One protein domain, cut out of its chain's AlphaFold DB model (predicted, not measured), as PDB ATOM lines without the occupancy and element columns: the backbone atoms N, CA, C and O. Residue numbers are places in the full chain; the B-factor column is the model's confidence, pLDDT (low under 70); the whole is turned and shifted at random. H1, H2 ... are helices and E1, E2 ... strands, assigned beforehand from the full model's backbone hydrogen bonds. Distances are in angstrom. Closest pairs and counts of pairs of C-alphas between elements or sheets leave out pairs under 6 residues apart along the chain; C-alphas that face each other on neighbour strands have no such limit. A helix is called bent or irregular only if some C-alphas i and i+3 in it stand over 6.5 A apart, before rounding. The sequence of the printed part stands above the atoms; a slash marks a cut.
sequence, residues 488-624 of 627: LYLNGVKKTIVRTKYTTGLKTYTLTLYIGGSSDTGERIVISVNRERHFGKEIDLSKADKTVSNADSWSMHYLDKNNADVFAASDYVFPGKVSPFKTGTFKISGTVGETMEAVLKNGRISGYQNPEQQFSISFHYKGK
ATOM      1  N   LEU A 488     188.093 198.331 217.349       94.94
ATOM      2  CA  LEU A 488     189.382 198.979 217.181       94.94
ATOM      3  C   LEU A 488     189.214 200.468 217.472       94.94
ATOM      4  O   LEU A 488     188.291 201.097 216.966       94.94
ATOM      5  N   TYR A 489     190.123 201.041 218.249       92.19
ATOM      6  CA  TYR A 489     190.231 202.476 218.455       92.19
ATOM      7  C   TYR A 489     191.424 202.998 217.671       92.19
ATOM      8  O   TYR A 489     192.530 202.493 217.846       92.19
ATOM      9  N   LEU A 490     191.208 204.008 216.831       90.44
ATOM     10  CA  LEU A 490     192.275 204.742 216.148       90.44
ATOM     11  C   LEU A 490     192.178 206.215 216.536       90.44
ATOM     12  O   LEU A 490     191.143 206.836 216.305       90.44
ATOM     13  N   ASN A 491     193.226 206.771 217.142       84.81
ATOM     14  CA  ASN A 491     193.245 208.129 217.696       84.81
ATOM     15  C   ASN A 491     192.053 208.397 218.637       84.81
ATOM     16  O   ASN A 491     191.475 209.478 218.642       84.81
ATOM     17  N   GLY A 492     191.642 207.374 219.396       79.81
ATOM     18  CA  GLY A 492     190.466 207.414 220.272       79.81
ATOM     19  C   GLY A 492     189.115 207.197 219.575       79.81
ATOM     20  O   GLY A 492     188.114 206.984 220.258       79.81
ATOM     21  N   VAL A 493     189.054 207.174 218.240       84.69
ATOM     22  CA  VAL A 493     187.815 206.916 217.489       84.69
ATOM     23  C   VAL A 493     187.493 205.423 217.507       84.69
ATOM     24  O   VAL A 493     188.235 204.626 216.933       84.69
ATOM     25  N   LYS A 494     186.366 205.053 218.129       90.88
ATOM     26  CA  LYS A 494     185.849 203.675 218.172       90.88
ATOM     27  C   LYS A 494     185.343 203.243 216.794       90.88
ATOM     28  O   LYS A 494     184.478 203.895 216.212       90.88
ATOM     29  N   LYS A 495     185.837 202.114 216.297       91.38
ATOM     30  CA  LYS A 495     185.456 201.511 215.019       91.38
ATOM     31  C   LYS A 495     185.125 200.027 215.202       91.38
ATOM     32  O   LYS A 495     185.826 199.310 215.912       91.38
ATOM     33  N   THR A 496     184.056 199.561 214.562       92.75
ATOM     34  CA  THR A 496     183.603 198.164 214.654       92.75
ATOM     35  C   THR A 496     184.394 197.266 213.710       92.75
ATOM     36  O   THR A 496     184.514 197.569 212.520       92.75
ATOM     37  N   ILE A 497     184.871 196.131 214.221       94.12
ATOM     38  CA  ILE A 497     185.438 195.054 213.408       94.12
ATOM     39  C   ILE A 497     184.267 194.249 212.842       94.12
ATOM     40  O   ILE A 497     183.580 193.538 213.571       94.12
ATOM     41  N   VAL A 498     184.007 194.390 211.544       92.00
ATOM     42  CA  VAL A 498     182.791 193.843 210.910       92.00
ATOM     43  C   VAL A 498     183.017 192.494 210.242       92.00
ATOM     44  O   VAL A 498     182.076 191.727 210.058       92.00
ATOM     45  N   ARG A 499     184.260 192.203 209.859       91.88
ATOM     46  CA  ARG A 499     184.633 190.956 209.194       91.88
ATOM     47  C   ARG A 499     186.116 190.696 209.375       91.88
ATOM     48  O   ARG A 499     186.915 191.628 209.438       91.88
ATOM     49  N   THR A 500     186.495 189.427 209.412       93.94
ATOM     50  CA  THR A 500     187.887 189.021 209.604       93.94
ATOM     51  C   THR A 500     188.259 187.900 208.661       93.94
ATOM     52  O   THR A 500     187.512 186.928 208.572       93.94
ATOM     53  N   LYS A 501     189.416 188.017 208.011       94.69
ATOM     54  CA  LYS A 501     189.979 186.981 207.142       94.69
ATOM     55  C   LYS A 501     191.344 186.535 207.643       94.69
ATOM     56  O   LYS A 501     192.026 187.314 208.307       94.69
ATOM     57  N   TYR A 502     191.766 185.324 207.303       96.00
ATOM     58  CA  TYR A 502     193.121 184.866 207.562       96.00
ATOM     59  C   TYR A 502     193.717 184.106 206.384       96.00
ATOM     60  O   TYR A 502     193.034 183.357 205.703       96.00
ATOM     61  N   THR A 503     195.028 184.226 206.205       95.00
ATOM     62  CA  THR A 503     195.793 183.378 205.289       95.00
ATOM     63  C   THR A 503     196.949 182.714 206.030       95.00
ATOM     64  O   THR A 503     197.425 183.191 207.064       95.00
ATOM     65  N   THR A 504     197.386 181.559 205.528       91.62
ATOM     66  CA  THR A 504     198.468 180.773 206.134       91.62
ATOM     67  C   THR A 504     199.540 180.451 205.108       91.62
ATOM     68  O   THR A 504     199.228 179.905 204.051       91.62
ATOM     69  N   GLY A 505     200.795 180.715 205.460       85.75
ATOM     70  CA  GLY A 505     201.974 180.177 204.782       85.75
ATOM     71  C   GLY A 505     202.597 179.013 205.561       85.75
ATOM     72  O   GLY A 505     202.017 178.508 206.522       85.75
ATOM     73  N   LEU A 506     203.814 178.610 205.177       84.12
ATOM     74  CA  LEU A 506     204.585 177.558 205.864       84.12
ATOM     75  C   LEU A 506     204.756 177.850 207.364       84.12
ATOM     76  O   LEU A 506     204.444 177.001 208.194       84.12
ATOM     77  N   LYS A 507     205.172 179.070 207.723       87.56
ATOM     78  CA  LYS A 507     205.320 179.515 209.124       87.56
ATOM     79  C   LYS A 507     204.510 180.760 209.472       87.56
ATOM     80  O   LYS A 507     204.272 181.017 210.648       87.56
ATOM     81  N   THR A 508     204.031 181.491 208.471       89.94
ATOM     82  CA  THR A 508     203.316 182.759 208.647       89.94
ATOM     83  C   THR A 508     201.817 182.547 208.819       89.94
ATOM     84  O   THR A 508     201.206 181.729 208.128       89.94
ATOM     85  N   TYR A 509     201.223 183.322 209.714       93.94
ATOM     86  CA  TYR A 509     199.790 183.525 209.833       93.94
ATOM     87  C   TYR A 509     199.498 185.010 209.646       93.94
ATOM     88  O   TYR A 509     200.072 185.835 210.359       93.94
ATOM     89  N   THR A 510     198.617 185.335 208.706       95.69
ATOM     90  CA  THR A 510     198.178 186.709 208.462       95.69
ATOM     91  C   THR A 510     196.705 186.828 208.812       95.69
ATOM     92  O   THR A 510     195.891 186.087 208.275       95.69
ATOM     93  N   LEU A 511     196.371 187.756 209.705       96.75
ATOM     94  CA  LEU A 511     195.020 188.113 210.117       96.75
ATOM     95  C   LEU A 511     194.676 189.497 209.576       96.75
ATOM     96  O   LEU A 511     195.405 190.457 209.816       96.75
ATOM     97  N   THR A 512     193.541 189.612 208.903       95.88
ATOM     98  CA  THR A 512     193.015 190.880 208.399       95.88
ATOM     99  C   THR A 512     191.714 191.198 209.116       95.88
ATOM    100  O   THR A 512     190.764 190.418 209.037       95.88
ATOM    101  N   LEU A 513     191.656 192.345 209.792       95.38
ATOM    102  CA  LEU A 513     190.455 192.858 210.448       95.38
ATOM    103  C   LEU A 513     189.885 194.000 209.601       95.38
ATOM    104  O   LEU A 513     190.526 195.041 209.466       95.38
ATOM    105  N   TYR A 514     188.701 193.802 209.022       93.38
ATOM    106  CA  TYR A 514     187.999 194.817 208.234       93.38
ATOM    107  C   TYR A 514     187.157 195.715 209.135       93.38
ATOM    108  O   TYR A 514     186.459 195.241 210.038       93.38
ATOM    109  N   ILE A 515     187.211 197.010 208.852       89.44
ATOM    110  CA  ILE A 515     186.670 198.077 209.677       89.44
ATOM    111  C   ILE A 515     185.671 198.869 208.832       89.44
ATOM    112  O   ILE A 515     186.062 199.533 207.883       89.44
ATOM    113  N   GLY A 516     184.381 198.789 209.168       68.00
ATOM    114  CA  GLY A 516     183.312 199.503 208.456       68.00
ATOM    115  C   GLY A 516     183.093 199.070 206.990       68.00
ATOM    116  O   GLY A 516     183.878 199.376 206.099       68.00
ATOM    117  N   GLY A 517     181.954 198.424 206.711       61.53
ATOM    118  CA  GLY A 517     181.554 197.991 205.361       61.53
ATOM    119  C   GLY A 517     181.911 196.534 205.027       61.53
ATOM    120  O   GLY A 517     182.807 195.938 205.616       61.53
ATOM    121  N   SER A 518     181.170 195.926 204.093       54.94
ATOM    122  CA  SER A 518     181.249 194.493 203.752       54.94
ATOM    123  C   SER A 518     182.203 194.150 202.594       54.94
ATOM    124  O   SER A 518     182.273 192.989 202.191       54.94
ATOM    125  N   SER A 519     182.936 195.123 202.040       63.78
ATOM    126  CA  SER A 519     183.792 194.918 200.862       63.78
ATOM    127  C   SER A 519     185.210 194.440 201.205       63.78
ATOM    128  O   SER A 519     185.776 194.754 202.252       63.78
ATOM    129  N   ASP A 520     185.822 193.691 200.281       64.88
ATOM    130  CA  ASP A 520     187.217 193.212 200.367       64.88
ATOM    131  C   ASP A 520     188.271 194.323 200.212       64.88
ATOM    132  O   ASP A 520     189.451 194.085 200.466       64.88
ATOM    133  N   THR A 521     187.847 195.536 199.853       65.31
ATOM    134  CA  THR A 521     188.693 196.714 199.611       65.31
ATOM    135  C   THR A 521     188.519 197.817 200.664       65.31
ATOM    136  O   THR A 521     189.009 198.924 200.469       65.31
ATOM    137  N   GLY A 522     187.824 197.534 201.773       78.38
ATOM    138  CA  GLY A 522     187.575 198.497 202.850       78.38
ATOM    139  C   GLY A 522     188.788 198.816 203.736       78.38
ATOM    140  O   GLY A 522     189.837 198.163 203.655       78.38
ATOM    141  N   GLU A 523     188.595 199.817 204.603       91.50
ATOM    142  CA  GLU A 523     189.510 200.193 205.690       91.50
ATOM    143  C   GLU A 523     189.787 198.968 206.577       91.50
ATOM    144  O   GLU A 523     188.868 198.221 206.926       91.50
ATOM    145  N   ARG A 524     191.057 198.697 206.894       93.94
ATOM    146  CA  ARG A 524     191.432 197.451 207.580       93.94
ATOM    147  C   ARG A 524     192.802 197.508 208.227       93.94
ATOM    148  O   ARG A 524     193.673 198.255 207.795       93.94
ATOM    149  N   ILE A 525     193.012 196.622 209.195       95.75
ATOM    150  CA  ILE A 525     194.339 196.316 209.725       95.75
ATOM    151  C   ILE A 525     194.759 194.902 209.318       95.75
ATOM    152  O   ILE A 525     193.991 193.949 209.457       95.75
ATOM    153  N   VAL A 526     195.970 194.772 208.784       95.69
ATOM    154  CA  VAL A 526     196.590 193.509 208.366       95.69
ATOM    155  C   VAL A 526     197.738 193.206 209.314       95.69
ATOM    156  O   VAL A 526     198.627 194.032 209.499       95.69
ATOM    157  N   ILE A 527     197.717 192.023 209.912       96.00
ATOM    158  CA  ILE A 527     198.642 191.596 210.957       96.00
ATOM    159  C   ILE A 527     199.280 190.295 210.501       96.00
ATOM    160  O   ILE A 527     198.577 189.303 210.346       96.00
ATOM    161  N   SER A 528     200.592 190.270 210.311       93.94
ATOM    162  CA  SER A 528     201.323 189.052 209.956       93.94
ATOM    163  C   SER A 528     202.268 188.661 211.077       93.94
ATOM    164  O   SER A 528     202.989 189.500 211.603       93.94
ATOM    165  N   VAL A 529     202.268 187.382 211.446       93.06
ATOM    166  CA  VAL A 529     203.139 186.840 212.494       93.06
ATOM    167  C   VAL A 529     203.669 185.462 212.116       93.06
ATOM    168  O   VAL A 529     202.987 184.663 211.474       93.06
ATOM    169  N   ASN A 530     204.870 185.132 212.581       92.38
ATOM    170  CA  ASN A 530     205.341 183.747 212.624       92.38
ATOM    171  C   ASN A 530     204.618 182.934 213.722       92.38
ATOM    172  O   ASN A 530     204.635 183.312 214.896       92.38
ATOM    173  N   ARG A 531     204.000 181.809 213.345       89.81
ATOM    174  CA  ARG A 531     203.185 180.955 214.230       89.81
ATOM    175  C   ARG A 531     203.986 180.307 215.350       89.81
ATOM    176  O   ARG A 531     203.521 180.269 216.479       89.81
ATOM    177  N   GLU A 532     205.180 179.807 215.052       89.69
ATOM    178  CA  GLU A 532     206.018 179.101 216.029       89.69
ATOM    179  C   GLU A 532     206.591 180.076 217.067       89.69
ATOM    180  O   GLU A 532     206.764 179.745 218.241       89.69
ATOM    181  N   ARG A 533     206.873 181.308 216.633       88.62
ATOM    182  CA  ARG A 533     207.544 182.309 217.456       88.62
ATOM    183  C   ARG A 533     206.584 183.129 218.312       88.62
ATOM    184  O   ARG A 533     206.897 183.348 219.484       88.62
ATOM    185  N   HIS A 534     205.463 183.572 217.738       91.69
ATOM    186  CA  HIS A 534     204.630 184.635 218.308       91.69
ATOM    187  C   HIS A 534     203.321 184.161 218.943       91.69
ATOM    188  O   HIS A 534     202.826 184.827 219.851       91.69
ATOM    189  N   PHE A 535     202.740 183.039 218.503       93.00
ATOM    190  CA  PHE A 535     201.442 182.608 219.035       93.00
ATOM    191  C   PHE A 535     201.513 182.341 220.543       93.00
ATOM    192  O   PHE A 535     202.431 181.692 221.042       93.00
ATOM    193  N   GLY A 536     200.519 182.848 221.272       90.88
ATOM    194  CA  GLY A 536     200.394 182.696 222.721       90.88
ATOM    195  C   GLY A 536     201.316 183.598 223.544       90.88
ATOM    196  O   GLY A 536     201.114 183.697 224.756       90.88
ATOM    197  N   LYS A 537     202.275 184.289 222.918       93.06
ATOM    198  CA  LYS A 537     203.214 185.190 223.594       93.06
ATOM    199  C   LYS A 537     202.753 186.636 223.489       93.06
ATOM    200  O   LYS A 537     202.148 187.043 222.500       93.06
ATOM    201  N   GLU A 538     203.052 187.402 224.528       93.38
ATOM    202  CA  GLU A 538     202.923 188.852 224.488       93.38
ATOM    203  C   GLU A 538     204.178 189.449 223.845       93.38
ATOM    204  O   GLU A 538     205.303 189.081 224.189       93.38
ATOM    205  N   ILE A 539     203.971 190.328 222.873       91.81
ATOM    206  CA  ILE A 539     204.999 190.989 222.077       91.81
ATOM    207  C   ILE A 539     205.035 192.453 222.495       91.81
ATOM    208  O   ILE A 539     204.020 193.145 222.428       91.81
ATOM    209  N   ASP A 540     206.209 192.932 222.887       90.12
ATOM    210  CA  ASP A 540     206.474 194.358 223.068       90.12
ATOM    211  C   ASP A 540     206.770 194.980 221.697       90.12
ATOM    212  O   ASP A 540     207.849 194.785 221.135       90.12
ATOM    213  N   LEU A 541     205.802 195.715 221.147       89.81
ATOM    214  CA  LEU A 541     205.878 196.288 219.801       89.81
ATOM    215  C   LEU A 541     206.920 197.411 219.684       89.81
ATOM    216  O   LEU A 541     207.259 197.807 218.566       89.81
ATOM    217  N   SER A 542     207.417 197.928 220.816       84.00
ATOM    218  CA  SER A 542     208.469 198.953 220.841       84.00
ATOM    219  C   SER A 542     209.873 198.395 220.621       84.00
ATOM    220  O   SER A 542     210.801 199.125 220.265       84.00
ATOM    221  N   LYS A 543     210.040 197.082 220.800       82.06
ATOM    222  CA  LYS A 543     211.325 196.404 220.672       82.06
ATOM    223  C   LYS A 543     211.440 195.769 219.293       82.06
ATOM    224  O   LYS A 543     210.871 194.715 219.032       82.06
ATOM    225  N   ALA A 544     212.226 196.395 218.421       71.44
ATOM    226  CA  ALA A 544     212.639 195.760 217.175       71.44
ATOM    227  C   ALA A 544     213.674 194.661 217.460       71.44
ATOM    228  O   ALA A 544     214.735 194.940 218.026       71.44
ATOM    229  N   ASP A 545     213.404 193.434 217.018       70.88
ATOM    230  CA  ASP A 545     214.405 192.373 216.968       70.88
ATOM    231  C   ASP A 545     215.123 192.406 215.614       70.88
ATOM    232  O   ASP A 545     214.759 191.736 214.653       70.88
ATOM    233  N   LYS A 546     216.190 193.203 215.552       63.91
ATOM    234  CA  LYS A 546     216.968 193.448 214.329       63.91
ATOM    235  C   LYS A 546     217.747 192.222 213.823       63.91
ATOM    236  O   LYS A 546     218.462 192.343 212.832       63.91
ATOM    237  N   THR A 547     217.663 191.080 214.508       64.56
ATOM    238  CA  THR A 547     218.416 189.857 214.180       64.56
ATOM    239  C   THR A 547     217.578 188.783 213.485       64.56
ATOM    240  O   THR A 547     218.117 187.751 213.087       64.56
ATOM    241  N   VAL A 548     216.272 189.013 213.309       71.56
ATOM    242  CA  VAL A 548     215.348 188.030 212.724       71.56
ATOM    243  C   VAL A 548     215.308 188.095 211.203       71.56
ATOM    244  O   VAL A 548     215.499 189.147 210.595       71.56
ATOM    245  N   SER A 549     215.027 186.954 210.573       74.31
ATOM    246  CA  SER A 549     214.708 186.906 209.146       74.31
ATOM    247  C   SER A 549     213.305 187.479 208.890       74.31
ATOM    248  O   SER A 549     212.443 187.423 209.764       74.31
ATOM    249  N   ASN A 550     213.026 187.946 207.668       72.81
ATOM    250  CA  ASN A 550     211.676 188.383 207.265       72.81
ATOM    251  C   ASN A 550     210.603 187.274 207.411       72.81
ATOM    252  O   ASN A 550     209.408 187.546 207.457       72.81
ATOM    253  N   ALA A 551     211.002 185.997 207.465       73.38
ATOM    254  CA  ALA A 551     210.078 184.884 207.694       73.38
ATOM    255  C   ALA A 551     209.736 184.684 209.187       73.38
ATOM    256  O   ALA A 551     208.764 183.997 209.518       73.38
ATOM    257  N   ASP A 552     210.524 185.277 210.084       83.00
ATOM    258  CA  ASP A 552     210.398 185.149 211.536       83.00
ATOM    259  C   ASP A 552     209.908 186.431 212.218       83.00
ATOM    260  O   ASP A 552     209.705 186.414 213.429       83.00
ATOM    261  N   SER A 553     209.680 187.503 211.461       86.38
ATOM    262  CA  SER A 553     209.190 188.794 211.943       86.38
ATOM    263  C   SER A 553     207.674 188.851 212.138       86.38
ATOM    264  O   SER A 553     206.915 187.988 211.673       86.38
ATOM    265  N   TRP A 554     207.222 189.891 212.831       90.62
ATOM    266  CA  TRP A 554     205.844 190.364 212.799       90.62
ATOM    267  C   TRP A 554     205.736 191.641 211.964       90.62
ATOM    268  O   TRP A 554     206.674 192.430 211.885       90.62
ATOM    269  N   SER A 555     204.575 191.868 211.354       91.75
ATOM    270  CA  SER A 555     204.246 193.142 210.717       91.75
ATOM    271  C   SER A 555     202.786 193.524 210.929       91.75
ATOM    272  O   SER A 555     201.910 192.664 211.059       91.75
ATOM    273  N   MET A 556     202.518 194.827 210.986       94.62
ATOM    274  CA  MET A 556     201.175 195.386 211.132       94.62
ATOM    275  C   MET A 556     201.002 196.584 210.203       94.62
ATOM    276  O   MET A 556     201.803 197.513 210.235       94.62
ATOM    277  N   HIS A 557     199.937 196.574 209.412       94.19
ATOM    278  CA  HIS A 557     199.609 197.624 208.451       94.19
ATOM    279  C   HIS A 557     198.181 198.083 208.668       94.19
ATOM    280  O   HIS A 557     197.272 197.253 208.652       94.19
ATOM    281  N   TYR A 558     197.970 199.384 208.835       94.00
ATOM    282  CA  TYR A 558     196.632 199.961 208.804       94.00
ATOM    283  C   TYR A 558     196.424 200.664 207.474       94.00
ATOM    284  O   TYR A 558     197.124 201.628 207.166       94.00
ATOM    285  N   LEU A 559     195.453 200.184 206.704       93.12
ATOM    286  CA  LEU A 559     195.131 200.702 205.385       93.12
ATOM    287  C   LEU A 559     193.818 201.477 205.422       93.12
ATOM    288  O   LEU A 559     192.829 201.022 206.006       93.12
ATOM    289  N   ASP A 560     193.801 202.626 204.752       89.69
ATOM    290  CA  ASP A 560     192.583 203.393 204.528       89.69
ATOM    291  C   ASP A 560     191.662 202.719 203.487       89.69
ATOM    292  O   ASP A 560     191.981 201.695 202.876       89.69
ATOM    293  N   LYS A 561     190.493 203.324 203.252       86.62
ATOM    294  CA  LYS A 561     189.508 202.866 202.252       86.62
ATOM    295  C   LYS A 561     190.021 202.859 200.802       86.62
ATOM    296  O   LYS A 561     189.369 202.281 199.939       86.62
ATOM    297  N   ASN A 562     191.135 203.533 200.524       86.75
ATOM    298  CA  ASN A 562     191.761 203.610 199.206       86.75
ATOM    299  C   ASN A 562     192.939 202.639 199.082       86.75
ATOM    300  O   ASN A 562     193.671 202.696 198.095       86.75
ATOM    301  N   ASN A 563     193.114 201.738 200.057       86.62
ATOM    302  CA  ASN A 563     194.192 200.762 200.092       86.62
ATOM    303  C   ASN A 563     195.591 201.379 200.278       86.62
ATOM    304  O   ASN A 563     196.582 200.757 199.894       86.62
ATOM    305  N   ALA A 564     195.677 202.582 200.852       89.56
ATOM    306  CA  ALA A 564     196.937 203.236 201.186       89.56
ATOM    307  C   ALA A 564     197.296 203.005 202.662       89.56
ATOM    308  O   ALA A 564     196.435 203.122 203.536       89.56
ATOM    309  N   ASP A 565     198.568 202.703 202.945       90.38
ATOM    310  CA  ASP A 565     199.074 202.614 204.317       90.38
ATOM    311  C   ASP A 565     198.963 203.979 205.013       90.38
ATOM    312  O   ASP A 565     199.598 204.959 204.615       90.38
ATOM    313  N   VAL A 566     198.176 204.018 206.087       90.81
ATOM    314  CA  VAL A 566     198.149 205.126 207.047       90.81
ATOM    315  C   VAL A 566     199.371 205.023 207.955       90.81
ATOM    316  O   VAL A 566     200.086 206.002 208.159       90.81
ATOM    317  N   PHE A 567     199.654 203.813 208.441       91.38
ATOM    318  CA  PHE A 567     200.891 203.455 209.131       91.38
ATOM    319  C   PHE A 567     201.262 201.996 208.845       91.38
ATOM    320  O   PHE A 567     200.391 201.157 208.597       91.38
ATOM    321  N   ALA A 568     202.557 201.690 208.948       91.44
ATOM    322  CA  ALA A 568     203.091 200.339 208.830       91.44
ATOM    323  C   ALA A 568     204.207 200.108 209.855       91.44
ATOM    324  O   ALA A 568     205.057 200.977 210.063       91.44
ATOM    325  N   ALA A 569     204.215 198.921 210.456       90.25
ATOM    326  CA  ALA A 569     205.141 198.519 211.505       90.25
ATOM    327  C   ALA A 569     205.691 197.116 211.261       90.25
ATOM    328  O   ALA A 569     204.980 196.249 210.752       90.25
ATOM    329  N   SER A 570     206.931 196.883 211.679       87.69
ATOM    330  CA  SER A 570     207.592 195.578 211.627       87.69
ATOM    331  C   SER A 570     208.761 195.552 212.612       87.69
ATOM    332  O   SER A 570     209.367 196.598 212.865       87.69
ATOM    333  N   ASP A 571     209.111 194.378 213.138       84.06
ATOM    334  CA  ASP A 571     210.391 194.164 213.829       84.06
ATOM    335  C   ASP A 571     211.548 193.834 212.869       84.06
ATOM    336  O   ASP A 571     212.709 193.975 213.254       84.06
ATOM    337  N   TYR A 572     211.254 193.485 211.610       77.38
ATOM    338  CA  TYR A 572     212.250 193.342 210.544       77.38
ATOM    339  C   TYR A 572     212.640 194.692 209.932       77.38
ATOM    340  O   TYR A 572     211.783 195.498 209.558       77.38
ATOM    341  N   VAL A 573     213.945 194.908 209.753       62.22
ATOM    342  CA  VAL A 573     214.496 196.136 209.164       62.22
ATOM    343  C   VAL A 573     214.321 196.116 207.642       62.22
ATOM    344  O   VAL A 573     215.140 195.558 206.913       62.22
ATOM    345  N   PHE A 574     213.274 196.773 207.143       61.38
ATOM    346  CA  PHE A 574     213.201 197.174 205.736       61.38
ATOM    347  C   PHE A 574     213.959 198.496 205.522       61.38
ATOM    348  O   PHE A 574     213.842 199.398 206.357       61.38
ATOM    349  N   PRO A 575     214.695 198.683 204.410       55.28
ATOM    350  CA  PRO A 575     215.301 199.971 204.099       55.28
ATOM    351  C   PRO A 575     214.216 201.047 203.893       55.28
ATOM    352  O   PRO A 575     213.557 201.096 202.859       55.28
ATOM    353  N   GLY A 576     214.036 201.924 204.886       54.62
ATOM    354  CA  GLY A 576     213.619 203.312 204.667       54.62
ATOM    355  C   GLY A 576     212.179 203.744 204.972       54.62
ATOM    356  O   GLY A 576     211.953 204.946 204.891       54.62
ATOM    357  N   LYS A 577     211.211 202.875 205.318       60.59
ATOM    358  CA  LYS A 577     209.809 203.333 205.554       60.59
ATOM    359  C   LYS A 577     208.993 202.625 206.642       60.59
ATOM    360  O   LYS A 577     207.858 203.017 206.887       60.59
ATOM    361  N   VAL A 578     209.534 201.605 207.304       67.50
ATOM    362  CA  VAL A 578     208.804 200.846 208.333       67.50
ATOM    363  C   VAL A 578     209.594 200.920 209.633       67.50
ATOM    364  O   VAL A 578     210.756 200.522 209.670       67.50
ATOM    365  N   SER A 579     208.981 201.478 210.677       67.06
ATOM    366  CA  SER A 579     209.559 201.573 212.023       67.06
ATOM    367  C   SER A 579     208.729 200.740 213.002       67.06
ATOM    368  O   SER A 579     207.525 200.588 212.782       67.06
ATOM    369  N   PRO A 580     209.325 200.199 214.081       79.88
ATOM    370  CA  PRO A 580     208.545 199.594 215.154       79.88
ATOM    371  C   PRO A 580     207.587 200.629 215.757       79.88
ATOM    372  O   PRO A 580     207.744 201.842 215.567       79.88
ATOM    373  N   PHE A 581     206.604 200.157 216.517       86.19
ATOM    374  CA  PHE A 581     205.791 201.069 217.310       86.19
ATOM    375  C   PHE A 581     206.688 201.827 218.304       86.19
ATOM    376  O   PHE A 581     207.734 201.348 218.724       86.19
ATOM    377  N   LYS A 582     206.276 203.021 218.720       83.00
ATOM    378  CA  LYS A 582     206.902 203.744 219.836       83.00
ATOM    379  C   LYS A 582     206.539 203.104 221.178       83.00
ATOM    380  O   LYS A 582     207.359 203.073 222.086       83.00
ATOM    381  N   THR A 583     205.315 202.591 221.295       83.88
ATOM    382  CA  THR A 583     204.795 201.870 222.466       83.88
ATOM    383  C   THR A 583     203.775 200.826 222.028       83.88
ATOM    384  O   THR A 583     203.174 200.969 220.964       83.88
ATOM    385  N   GLY A 584     203.525 199.828 222.871       88.50
ATOM    386  CA  GLY A 584     202.365 198.947 222.757       88.50
ATOM    387  C   GLY A 584     202.698 197.482 222.994       88.50
ATOM    388  O   GLY A 584     203.823 197.041 222.768       88.50
ATOM    389  N   THR A 585     201.700 196.725 223.433       93.25
ATOM    390  CA  THR A 585     201.800 195.272 223.597       93.25
ATOM    391  C   THR A 585     200.791 194.585 222.698       93.25
ATOM    392  O   THR A 585     199.622 194.979 222.665       93.25
ATOM    393  N   PHE A 586     201.221 193.537 222.006       96.31
ATOM    394  CA  PHE A 586     200.366 192.738 221.142       96.31
ATOM    395  C   PHE A 586     200.416 191.265 221.524       96.31
ATOM    396  O   PHE A 586     201.487 190.706 221.737       96.31
ATOM    397  N   LYS A 587     199.257 190.614 221.574       97.00
ATOM    398  CA  LYS A 587     199.152 189.169 221.771       97.00
ATOM    399  C   LYS A 587     198.168 188.590 220.774       97.00
ATOM    400  O   LYS A 587     197.050 189.082 220.642       97.00
ATOM    401  N   ILE A 588     198.577 187.507 220.122       95.94
ATOM    402  CA  ILE A 588     197.715 186.697 219.264       95.94
ATOM    403  C   ILE A 588     197.768 185.240 219.706       95.94
ATOM    404  O   ILE A 588     198.838 184.685 219.950       95.94
ATOM    405  N   SER A 589     196.608 184.617 219.852       95.62
ATOM    406  CA  SER A 589     196.466 183.246 220.343       95.62
ATOM    407  C   SER A 589     195.214 182.583 219.784       95.62
ATOM    408  O   SER A 589     194.328 183.264 219.278       95.62
ATOM    409  N   GLY A 590     195.126 181.260 219.900       93.00
ATOM    410  CA  GLY A 590     193.976 180.480 219.450       93.00
ATOM    411  C   GLY A 590     194.368 179.358 218.498       93.00
ATOM    412  O   GLY A 590     195.554 179.061 218.323       93.00
ATOM    413  N   THR A 591     193.356 178.748 217.890       92.31
ATOM    414  CA  THR A 591     193.509 177.619 216.971       92.31
ATOM    415  C   THR A 591     193.194 178.077 215.550       92.31
ATOM    416  O   THR A 591     192.101 178.561 215.253       92.31
ATOM    417  N   VAL A 592     194.166 177.925 214.646       88.06
ATOM    418  CA  VAL A 592     194.030 178.315 213.235       88.06
ATOM    419  C   VAL A 592     192.864 177.564 212.584       88.06
ATOM    420  O   VAL A 592     192.800 176.342 212.651       88.06
ATOM    421  N   GLY A 593     191.962 178.295 211.925       85.00
ATOM    422  CA  GLY A 593     190.751 177.737 211.306       85.00
ATOM    423  C   GLY A 593     189.566 177.555 212.264       85.00
ATOM    424  O   GLY A 593     188.456 177.264 211.812       85.00
ATOM    425  N   GLU A 594     189.775 177.786 213.558       92.38
ATOM    426  CA  GLU A 594     188.742 177.817 214.593       92.38
ATOM    427  C   GLU A 594     188.690 179.218 215.218       92.38
ATOM    428  O   GLU A 594     188.568 180.199 214.492       92.38
ATOM    429  N   THR A 595     188.753 179.335 216.545       95.00
ATOM    430  CA  THR A 595     188.718 180.616 217.248       95.00
ATOM    431  C   THR A 595     190.117 181.188 217.433       95.00
ATOM    432  O   THR A 595     191.007 180.541 217.985       95.00
ATOM    433  N   MET A 596     190.267 182.446 217.033       96.31
ATOM    434  CA  MET A 596     191.451 183.272 217.208       96.31
ATOM    435  C   MET A 596     191.122 184.472 218.091       96.31
ATOM    436  O   MET A 596     190.019 185.010 218.039       96.31
ATOM    437  N   GLU A 597     192.097 184.902 218.880       97.50
ATOM    438  CA  GLU A 597     192.042 186.091 219.720       97.50
ATOM    439  C   GLU A 597     193.284 186.944 219.463       97.50
ATOM    440  O   GLU A 597     194.404 186.435 219.500       97.50
ATOM    441  N   ALA A 598     193.080 188.228 219.178       97.56
ATOM    442  CA  ALA A 598     194.139 189.192 218.914       97.56
ATOM    443  C   ALA A 598     193.863 190.475 219.703       97.56
ATOM    444  O   ALA A 598     192.792 191.069 219.568       97.56
ATOM    445  N   VAL A 599     194.823 190.894 220.525       97.81
ATOM    446  CA  VAL A 599     194.696 192.051 221.418       97.81
ATOM    447  C   VAL A 599     195.912 192.947 221.253       97.81
ATOM    448  O   VAL A 599     197.035 192.491 221.462       97.81
ATOM    449  N   LEU A 600     195.687 194.216 220.914       97.12
ATOM    450  CA  LEU A 600     196.709 195.260 220.927       97.12
ATOM    451  C   LEU A 600     196.329 196.321 221.953       97.12
ATOM    452  O   LEU A 600     195.246 196.898 221.870       97.12
ATOM    453  N   LYS A 601     197.245 196.619 222.876       93.94
ATOM    454  CA  LYS A 601     197.098 197.664 223.899       93.94
ATOM    455  C   LYS A 601     198.105 198.784 223.685       93.94
ATOM    456  O   LYS A 601     199.278 198.510 223.440       93.94
ATOM    457  N   ASN A 602     197.644 200.025 223.847       88.06
ATOM    458  CA  ASN A 602     198.475 201.232 223.908       88.06
ATOM    459  C   ASN A 602     199.506 201.367 222.761       88.06
ATOM    460  O   ASN A 602     200.661 201.749 222.979       88.06
ATOM    461  N   GLY A 603     199.102 201.021 221.536       90.69
ATOM    462  CA  GLY A 603     199.942 201.176 220.353       90.69
ATOM    463  C   GLY A 603     200.143 202.644 220.021       90.69
ATOM    464  O   GLY A 603     199.160 203.369 219.893       90.69
ATOM    465  N   ARG A 604     201.391 203.082 219.838       86.56
ATOM    466  CA  ARG A 604     201.711 204.398 219.257       86.56
ATOM    467  C   ARG A 604     202.659 204.248 218.086       86.56
ATOM    468  O   ARG A 604     203.652 203.537 218.203       86.56
ATOM    469  N   ILE A 605     202.381 204.920 216.977       87.75
ATOM    470  CA  ILE A 605     203.176 204.788 215.756       87.75
ATOM    471  C   ILE A 605     203.133 206.056 214.908       87.75
ATOM    472  O   ILE A 605     202.130 206.762 214.899       87.75
ATOM    473  N   SER A 606     204.225 206.344 214.201       83.12
ATOM    474  CA  SER A 606     204.269 207.418 213.205       83.12
ATOM    475  C   SER A 606     203.517 207.036 211.924       83.12
ATOM    476  O   SER A 606     203.433 205.861 211.563       83.12
ATOM    477  N   GLY A 607     203.014 208.033 211.205       83.12
ATOM    478  CA  GLY A 607     202.411 207.855 209.893       83.12
ATOM    479  C   GLY A 607     203.394 207.328 208.856       83.12
ATOM    480  O   GLY A 607     204.593 207.601 208.901       83.12
ATOM    481  N   TYR A 608     202.867 206.575 207.893       85.69
ATOM    482  CA  TYR A 608     203.669 205.951 206.843       85.69
ATOM    483  C   TYR A 608     204.250 206.976 205.856       85.69
ATOM    484  O   TYR A 608     205.410 206.872 205.464       85.69
ATOM    485  N   GLN A 609     203.452 207.972 205.451       81.44
ATOM    486  CA  GLN A 609     203.886 209.030 204.523       81.44
ATOM    487  C   GLN A 609     204.387 210.287 205.242       81.44
ATOM    488  O   GLN A 609     205.231 210.998 204.705       81.44
ATOM    489  N   ASN A 610     203.873 210.554 206.446       77.25
ATOM    490  CA  ASN A 610     204.275 211.681 207.278       77.25
ATOM    491  C   ASN A 610     204.790 211.159 208.634       77.25
ATOM    492  O   ASN A 610     203.975 210.840 209.501       77.25
ATOM    493  N   PRO A 611     206.120 211.069 208.830       71.81
ATOM    494  CA  PRO A 611     206.706 210.586 210.080       71.81
ATOM    495  C   PRO A 611     206.398 211.456 211.306       71.81
ATOM    496  O   PRO A 611     206.481 210.951 212.434       71.81
ATOM    497  N   GLU A 612     206.067 212.734 211.096       65.44
ATOM    498  CA  GLU A 612     205.677 213.665 212.159       65.44
ATOM    499  C   GLU A 612     204.295 213.306 212.700       65.44
ATOM    500  O   GLU A 612     204.133 213.239 213.918       65.44
ATOM    501  N   GLN A 613     203.367 212.929 211.811       73.88
ATOM    502  CA  GLN A 613     202.013 212.517 212.174       73.88
ATOM    503  C   GLN A 613     202.040 211.311 213.117       73.88
ATOM    504  O   GLN A 613     202.623 210.273 212.796       73.88
ATOM    505  N   GLN A 614     201.384 211.420 214.271       80.75
ATOM    506  CA  GLN A 614     201.291 210.332 215.249       80.75
ATOM    507  C   GLN A 614     199.912 209.667 215.274       80.75
ATOM    508  O   GLN A 614     198.873 210.323 215.230       80.75
ATOM    509  N   PHE A 615     199.903 208.343 215.433       84.94
ATOM    510  CA  PHE A 615     198.701 207.537 215.614       84.94
ATOM    511  C   PHE A 615     198.722 206.802 216.952       84.94
ATOM    512  O   PHE A 615     199.767 206.293 217.373       84.94
ATOM    513  N   SER A 616     197.561 206.700 217.599       89.00
ATOM    514  CA  SER A 616     197.321 205.773 218.703       89.00
ATOM    515  C   SER A 616     196.324 204.694 218.296       89.00
ATOM    516  O   SER A 616     195.333 204.973 217.624       89.00
ATOM    517  N   ILE A 617     196.596 203.447 218.673       93.44
ATOM    518  CA  ILE A 617     195.752 202.308 218.327       93.44
ATOM    519  C   ILE A 617     195.603 201.330 219.492       93.44
ATOM    520  O   ILE A 617     196.552 201.051 220.226       93.44
ATOM    521  N   SER A 618     194.400 200.786 219.637       95.69
ATOM    522  CA  SER A 618     194.102 199.612 220.454       95.69
ATOM    523  C   SER A 618     192.993 198.796 219.796       95.69
ATOM    524  O   SER A 618     192.152 199.346 219.090       95.69
ATOM    525  N   PHE A 619     192.986 197.477 219.969       97.06
ATOM    526  CA  PHE A 619     191.876 196.643 219.500       97.06
ATOM    527  C   PHE A 619     191.816 195.314 220.241       97.06
ATOM    528  O   PHE A 619     192.835 194.811 220.723       97.06
ATOM    529  N   HIS A 620     190.624 194.721 220.287       97.75
ATOM    530  CA  HIS A 620     190.416 193.360 220.775       97.75
ATOM    531  C   HIS A 620     189.490 192.619 219.825       97.75
ATOM    532  O   HIS A 620     188.319 192.946 219.671       97.75
ATOM    533  N   TYR A 621     190.022 191.585 219.190       97.31
ATOM    534  CA  TYR A 621     189.261 190.650 218.383       97.31
ATOM    535  C   TYR A 621     189.242 189.278 219.050       97.31
ATOM    536  O   TYR A 621     190.286 188.797 219.488       97.31
ATOM    537  N   LYS A 622     188.076 188.625 219.056       96.88
ATOM    538  CA  LYS A 622     187.925 187.200 219.355       96.88
ATOM    539  C   LYS A 622     186.829 186.615 218.473       96.88
ATOM    540  O   LYS A 622     185.696 187.082 218.517       96.88
ATOM    541  N   GLY A 623     187.151 185.605 217.675       95.50
ATOM    542  CA  GLY A 623     186.189 185.008 216.751       95.50
ATOM    543  C   GLY A 623     186.813 183.990 215.808       95.50
ATOM    544  O   GLY A 623     187.991 183.664 215.932       95.50
ATOM    545  N   LYS A 624     186.010 183.472 214.874       95.88
ATOM    546  CA  LYS A 624     186.471 182.568 213.816       95.88
ATOM    547  C   LYS A 624     186.686 183.347 212.515       95.88
ATOM    548  O   LYS A 624     185.691 183.708 211.887       95.88
TER     549      LYS A 624
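AT A GLANCE: This is residues 488 to 624 of the 627 residues of an uncharacterized protein of Prevotella saccharolytica F0055 (UniProt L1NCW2). One ten-stranded sheet is bent back on itself into a flattened, incompletely closed barrel: E8, E9 and E10 cross over the face of E3, E4 and E6, and the bent strand E2 joins the two layers along one side. On the other side the edge strands E5 and E7 stay apart, while the single short helix H1 lies at one end. The printed part has 137 residues, with named elements in the order E1, E2, E3, E4, H1, E5, E6, E7, E8, E9, E10. The antiparallel sheet runs E5, E8, E9, E10, E1, E2, E3, E4, E6, E7, and the class is mostly strand. The whole is compact, with a radius of gyration of the C-alphas of 14.0 A and spans of 39 by 35 by 23 A.

IN THESE COORDINATES: E1, residues 488 to 490, begins at C-alpha 488 (189.382, 198.979, 217.181). E2, residues 493 to 504, is 30.4 A long and bends by 65 degrees at residue 498. E3 is residues 508 to 515, 22.6 A, and E4 is residues 524 to 530, 20.2 A. H1 is residues 531 to 534 and E5 residues 538 to 540. E6 is residues 555 to 559 and E7 residues 565 to 570. E8, residues 583 to 590, is 24.2 A long. E9, residues 596 to 606, is 27.6 A long and bends by 71 degrees at residue 602. E10, residues 614 to 623, is 29.5 A long and ends at C-alpha 623 (186.189, 185.008, 216.751).

HOW THE PARTS SIT: The folded sheet, one sheet bent back into two leaves, has E5 and E8 facing E10, E1, E2, E3, E4, E6 and E7, with E9 as the hinge. It is twisted and curled like part of a barrel. E1 to E4 form a meander, each strand the antiparallel neighbour of the one before, and so do E8 to E10. E2 is staggered: it pairs with E1 over residues 493 to 495, where N 495 and O 488 are 2.7 A apart, and with E3 over residues 497 to 504, where N 512 and O 501 are 2.8 A apart. Between E10 and E1, N 489 and O 618 are 2.8 A apart. The closest C-alphas of E7 and E9, those of Phe 567 and Ser 606, are 6.6 A apart. H1 is on the sheet at a height of 7.5 A, over none of its strands; it is too short for an O i to N i+4 pair, and its one O i to N i+3 pair is not within hydrogen-bond range.

THE WHOLE: The C-alphas farthest apart, those of Glu 594 and Glu 612, are 39.7 A apart. The printed part has no cut. The links E5 to E6 and E7 to E8 are long, with 14 and 12 residues. The mean pLDDT of the printed part is 86.3; residues 516 to 521, 546 to 547, 573 to 579 and 612 are under 70.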